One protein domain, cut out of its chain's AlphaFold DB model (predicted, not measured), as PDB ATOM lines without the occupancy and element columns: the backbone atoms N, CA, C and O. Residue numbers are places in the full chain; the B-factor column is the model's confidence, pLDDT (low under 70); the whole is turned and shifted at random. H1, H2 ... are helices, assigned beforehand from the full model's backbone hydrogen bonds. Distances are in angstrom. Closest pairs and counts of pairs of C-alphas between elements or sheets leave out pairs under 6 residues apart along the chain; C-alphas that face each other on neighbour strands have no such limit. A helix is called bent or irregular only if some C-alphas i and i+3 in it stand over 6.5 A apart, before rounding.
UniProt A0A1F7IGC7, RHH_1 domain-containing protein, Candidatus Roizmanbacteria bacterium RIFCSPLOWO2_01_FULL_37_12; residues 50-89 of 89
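Overview. This is residues 50 to 89 of the 89 residues of the protein "RHH_1 domain-containing protein" of Candidatus Roizmanbacteria bacterium RIFCSPLOWO2_01_FULL_37_12 (UniProt A0A1F7IGC7). Two helices make an open L: the longer one, H2, forms the long arm, and H1 stands across one end of it as the short arm. The tight link of residues 64 to 67 makes the corner, and residues 85 to 89 carry the long arm on as a tail. The printed part has 40 residues with two named helices, H1 then H2 along the chain, and no named strand; the class is all helix. The whole is extended, with a radius of gyration of the C-alphas of 15.1 A, and the C-alphas span 46 by 20 by 11 A.

Arrangement. H2, residues 68 to 84, has an N-to-C direction of 0.77 in x, -0.50 in y and -0.40 in z. H1, residues 50 to 63, has an N-to-C direction of -0.64 in x, -0.38 in y and -0.67 in z, a rough line. H1 and H2 are apart, with no C-alpha of the one within 8 A of the other. Residues 67 to 89, of which 68 to 84 belong to H2, stand free, as do residues 50 to 57, which belong to H1. In H2 every O i to N i+4 pair is within hydrogen-bond range; in H1 8 of 10 are.

Along the chain. H2 is 24.6 A from first to last C-alpha, from Gln 68 at (-49.101, -14.036, 3.965) to Asn 84 at (-32.903, -27.739, -8.451). H1 is 19.9 A long, and its C-alpha 50 is at (-41.624, 0.772, 10.706). H1 is irregular: C-alphas 53 and 56 are 7.2 A apart.

Size, cuts and confidence. The two C-alphas farthest apart, those of Ile 52 and Lys 89, are 46.1 A apart. The printed part has no cut, and it ends at Lys 89, the chain's last residue. The mean pLDDT of the printed part is 80.1, and residues 82 to 89 are under 70.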
ATOM      1  N   TRP A  50     -41.417   1.803  11.727       70.56
ATOM      2  CA  TRP A  50     -41.624   0.772  10.706       70.56
ATOM      3  C   TRP A  50     -43.037   0.882  10.125       70.56
ATOM      4  O   TRP A  50     -43.217   0.716   8.928       70.56
ATOM      5  N   ASP A  51     -44.028   1.260  10.934       73.44
ATOM      6  CA  ASP A  51     -45.410   1.417  10.489       73.44
ATOM      7  C   ASP A  51     -45.612   2.552   9.487       73.44
ATOM      8  O   ASP A  51     -46.352   2.366   8.522       73.44
ATOM      9  N   ILE A  52     -44.911   3.679   9.641       77.38
ATOM     10  CA  ILE A  52     -44.967   4.784   8.674       77.38
ATOM     11  C   ILE A  52     -44.268   4.394   7.373       77.38
ATOM     12  O   ILE A  52     -44.807   4.618   6.290       77.38
ATOM     13  N   LEU A  53     -43.104   3.742   7.462       79.69
ATOM     14  CA  LEU A  53     -42.410   3.215   6.282       79.69
ATOM     15  C   LEU A  53     -43.241   2.140   5.565       79.69
ATOM     16  O   LEU A  53     -43.211   2.052   4.339       79.69
ATOM     17  N   ALA A  54     -43.999   1.339   6.318       85.38
ATOM     18  CA  ALA A  54     -44.852   0.274   5.804       85.38
ATOM     19  C   ALA A  54     -46.146   0.764   5.171       85.38
ATOM     20  O   ALA A  54     -46.731   0.031   4.378       85.38
ATOM     21  N   GLU A  55     -46.644   1.937   5.559       86.31
ATOM     22  CA  GLU A  55     -47.997   2.399   5.245       86.31
ATOM     23  C   GLU A  55     -48.328   2.354   3.736       86.31
ATOM     24  O   GLU A  55     -49.354   1.759   3.375       86.31
ATOM     25  N   PRO A  56     -47.443   2.815   2.824       87.50
ATOM     26  CA  PRO A  56     -47.669   2.696   1.382       87.50
ATOM     27  C   PRO A  56     -47.740   1.237   0.908       87.50
ATOM     28  O   PRO A  56     -48.567   0.880   0.068       87.50
ATOM     29  N   PHE A  57     -46.899   0.367   1.473       88.44
ATOM     30  CA  PHE A  57     -46.845  -1.053   1.120       88.44
ATOM     31  C   PHE A  57     -48.047  -1.827   1.671       88.44
ATOM     32  O   PHE A  57     -48.575  -2.702   0.986       88.44
ATOM     33  N   ARG A  58     -48.533  -1.479   2.869       87.50
ATOM     34  CA  ARG A  58     -49.763  -2.035   3.451       87.50
ATOM     35  C   ARG A  58     -50.972  -1.680   2.579       87.50
ATOM     36  O   ARG A  58     -51.755  -2.567   2.247       87.50
ATOM     37  N   LYS A  59     -51.084  -0.423   2.128       90.75
ATOM     38  CA  LYS A  59     -52.121   0.009   1.168       90.75
ATOM     39  C   LYS A  59     -52.054  -0.776  -0.140       90.75
ATOM     40  O   LYS A  59     -53.076  -1.276  -0.608       90.75
ATOM     41  N   TYR A  60     -50.856  -0.932  -0.702       91.69
ATOM     42  CA  TYR A  60     -50.643  -1.725  -1.913       91.69
ATOM     43  C   TYR A  60     -51.065  -3.191  -1.727       91.69
ATOM     44  O   TYR A  60     -51.762  -3.745  -2.579       91.69
ATOM     45  N   ALA A  61     -50.697  -3.808  -0.600       91.44
ATOM     46  CA  ALA A  61     -51.060  -5.187  -0.290       91.44
ATOM     47  C   ALA A  61     -52.582  -5.380  -0.228       91.44
ATOM     48  O   ALA A  61     -53.090  -6.335  -0.812       91.44
ATOM     49  N   VAL A  62     -53.316  -4.446   0.388       91.00
ATOM     50  CA  VAL A  62     -54.789  -4.474   0.422       91.00
ATOM     51  C   VAL A  62     -55.379  -4.332  -0.983       91.00
ATOM     52  O   VAL A  62     -56.213  -5.146  -1.377       91.00
ATOM     53  N   GLN A  63     -54.916  -3.357  -1.775       93.25
ATOM     54  CA  GLN A  63     -55.388  -3.152  -3.154       93.25
ATOM     55  C   GLN A  63     -55.167  -4.384  -4.038       93.25
ATOM     56  O   GLN A  63     -56.009  -4.724  -4.868       93.25
ATOM     57  N   LYS A  64     -54.031  -5.062  -3.859       92.88
ATOM     58  CA  LYS A  64     -53.663  -6.268  -4.605       92.88
ATOM     59  C   LYS A  64     -54.160  -7.565  -3.965       92.88
ATOM     60  O   LYS A  64     -53.889  -8.626  -4.517       92.88
ATOM     61  N   LYS A  65     -54.897  -7.486  -2.849       93.31
ATOM     62  CA  LYS A  65     -55.396  -8.638  -2.077       93.31
ATOM     63  C   LYS A  65     -54.290  -9.641  -1.723       93.31
ATOM     64  O   LYS A  65     -54.522 -10.844  -1.708       93.31
ATOM     65  N   LEU A  66     -53.087  -9.132  -1.455       92.25
ATOM     66  CA  LEU A  66     -51.938  -9.948  -1.086       92.25
ATOM     67  C   LEU A  66     -52.076 -10.426   0.357       92.25
ATOM     68  O   LEU A  66     -52.448  -9.674   1.259       92.25
ATOM     69  N   THR A  67     -51.730 -11.684   0.568       91.69
ATOM     70  CA  THR A  67     -51.811 -12.380   1.847       91.69
ATOM     71  C   THR A  67     -50.448 -12.933   2.247       91.69
ATOM     72  O   THR A  67     -49.521 -13.048   1.443       91.69
ATOM     73  N   GLN A  68     -50.315 -13.355   3.507       85.94
ATOM     74  CA  GLN A  68     -49.101 -14.036   3.965       85.94
ATOM     75  C   GLN A  68     -48.804 -15.322   3.170       85.94
ATOM     76  O   GLN A  68     -47.641 -15.687   3.005       85.94
ATOM     77  N   LYS A  69     -49.832 -15.992   2.631       90.31
ATOM     78  CA  LYS A  69     -49.657 -17.200   1.811       90.31
ATOM     79  C   LYS A  69     -48.927 -16.903   0.500       90.31
ATOM     80  O   LYS A  69     -48.135 -17.730   0.050       90.31
ATOM     81  N   ASP A  70     -49.128 -15.718  -0.072       89.56
ATOM     82  CA  ASP A  70     -48.449 -15.300  -1.302       89.56
ATOM     83  C   ASP A  70     -46.948 -15.115  -1.058       89.56
ATOM     84  O   ASP A  70     -46.123 -15.569  -1.854       89.56
ATOM     85  N   VAL A  71     -46.583 -14.563   0.105       87.62
ATOM     86  CA  VAL A  71     -45.182 -14.449   0.540       87.62
ATOM     87  C   VAL A  71     -44.542 -15.833   0.650       87.62
ATOM     88  O   VAL A  71     -43.488 -16.075   0.061       87.62
ATOM     89  N   LEU A  72     -45.198 -16.769   1.345       91.00
ATOM     90  CA  LEU A  72     -44.701 -18.142   1.497       91.00
ATOM     91  C   LEU A  72     -44.543 -18.853   0.149       91.00
ATOM     92  O   LEU A  72     -43.571 -19.580  -0.059       91.00
ATOM     93  N   THR A  73     -45.467 -18.622  -0.781       90.19
ATOM     94  CA  THR A  73     -45.429 -19.213  -2.125       90.19
ATOM     95  C   THR A  73     -44.218 -18.717  -2.915       90.19
ATOM     96  O   THR A  73     -43.483 -19.525  -3.487       90.19
ATOM     97  N   VAL A  74     -43.947 -17.406  -2.893       89.81
ATOM     98  CA  VAL A  74     -42.771 -16.813  -3.554       89.81
ATOM     99  C   VAL A  74     -41.470 -17.310  -2.918       89.81
ATOM    100  O   VAL A  74     -40.568 -17.744  -3.635       89.81
ATOM    101  N   VAL A  75     -41.381 -17.312  -1.586       89.75
ATOM    102  CA  VAL A  75     -40.189 -17.781  -0.858       89.75
ATOM    103  C   VAL A  75     -39.899 -19.250  -1.167       89.75
ATOM    104  O   VAL A  75     -38.760 -19.602  -1.480       89.75
ATOM    105  N   ASN A  76     -40.920 -20.110  -1.142       89.38
ATOM    106  CA  ASN A  76     -40.767 -21.527  -1.473       89.38
ATOM    107  C   ASN A  76     -40.346 -21.736  -2.927       89.38
ATOM    108  O   ASN A  76     -39.481 -22.571  -3.186       89.38
ATOM    109  N   LYS A  77     -40.900 -20.959  -3.867       89.19
ATOM    110  CA  LYS A  77     -40.495 -21.003  -5.276       89.19
ATOM    111  C   LYS A  77     -39.001 -20.709  -5.424       89.19
ATOM    112  O   LYS A  77     -38.303 -21.512  -6.034       89.19
ATOM    113  N   VAL A  78     -38.508 -19.632  -4.804       89.31
ATOM    114  CA  VAL A  78     -37.081 -19.256  -4.832       89.31
ATOM    115  C   VAL A  78     -36.206 -20.327  -4.168       89.31
ATOM    116  O   VAL A  78     -35.193 -20.748  -4.736       89.31
ATOM    117  N   ARG A  79     -36.615 -20.830  -2.996       81.75
ATOM    118  CA  ARG A  79     -35.886 -21.874  -2.259       81.75
ATOM    119  C   ARG A  79     -35.781 -23.179  -3.052       81.75
ATOM    120  O   ARG A  79     -34.730 -23.814  -3.041       81.75
ATOM    121  N   ASN A  80     -36.844 -23.565  -3.753       78.88
ATOM    122  CA  ASN A  80     -36.877 -24.786  -4.555       78.88
ATOM    123  C   ASN A  80     -36.102 -24.627  -5.871       78.88
ATOM    124  O   ASN A  80     -35.387 -25.546  -6.258       78.88
ATOM    125  N   SER A  81     -36.133 -23.452  -6.511       73.50
ATOM    126  CA  SER A  81     -35.274 -23.180  -7.675       73.50
ATOM    127  C   SER A  81     -33.779 -23.216  -7.339       73.50
ATOM    128  O   SER A  81     -32.984 -23.644  -8.168       73.50
ATOM    129  N   GLY A  82     -33.389 -22.841  -6.113       64.81
ATOM    130  CA  GLY A  82     -32.007 -22.980  -5.632       64.81
ATOM    131  C   GLY A  82     -31.615 -24.404  -5.211       64.81
ATOM    132  O   GLY A  82     -30.426 -24.696  -5.112       64.81
ATOM    133  N   LYS A  83     -32.587 -25.296  -4.966       57.38
ATOM    134  CA  LYS A  83     -32.341 -26.739  -4.782       57.38
ATOM    135  C   LYS A  83     -32.154 -27.442  -6.126       57.38
ATOM    136  O   LYS A  83     -31.170 -28.151  -6.292       57.38
ATOM    137  N   ASN A  84     -33.005 -27.147  -7.111       53.47
ATOM    138  CA  ASN A  84     -32.903 -27.739  -8.451       53.47
ATOM    139  C   ASN A  84     -31.610 -27.366  -9.202       53.47
ATOM    140  O   ASN A  84     -31.233 -28.084 -10.119       53.47
ATOM    141  N   SER A  85     -30.917 -26.281  -8.833       52.97
ATOM    142  CA  SER A  85     -29.605 -25.935  -9.407       52.97
ATOM    143  C   SER A  85     -28.414 -26.621  -8.723       52.97
ATOM    144  O   SER A  85     -27.306 -26.577  -9.256       52.97
ATOM    145  N   LYS A  86     -28.613 -27.235  -7.547       52.91
ATOM    146  CA  LYS A  86     -27.579 -28.014  -6.847       52.91
ATOM    147  C   LYS A  86     -27.607 -29.501  -7.201       52.91
ATOM    148  O   LYS A  86     -26.554 -30.115  -7.145       52.91
ATOM    149  N   ASP A  87     -28.758 -30.033  -7.613       51.78
ATOM    150  CA  ASP A  87     -28.916 -31.444  -8.008       51.78
ATOM    151  C   ASP A  87     -28.615 -31.712  -9.502       51.78
ATOM    152  O   ASP A  87     -28.762 -32.836  -9.971       51.78
ATOM    153  N   SER A  88     -28.186 -30.700 -10.269       51.34
ATOM    154  CA  SER A  88     -27.817 -30.830 -11.690       51.34
ATOM    155  C   SER A  88     -26.302 -30.741 -11.946       51.34
ATOM    156  O   SER A  88     -25.893 -30.234 -12.994       51.34
ATOM    157  N   LYS A  89     -25.464 -31.155 -10.989       39.78
ATOM    158  CA  LYS A  89     -23.999 -31.165 -11.117       39.78
ATOM    159  C   LYS A  89     -23.401 -32.502 -10.718       39.78
ATOM    160  O   LYS A  89     -23.856 -33.051  -9.696       39.78
TER     161      LYS A  89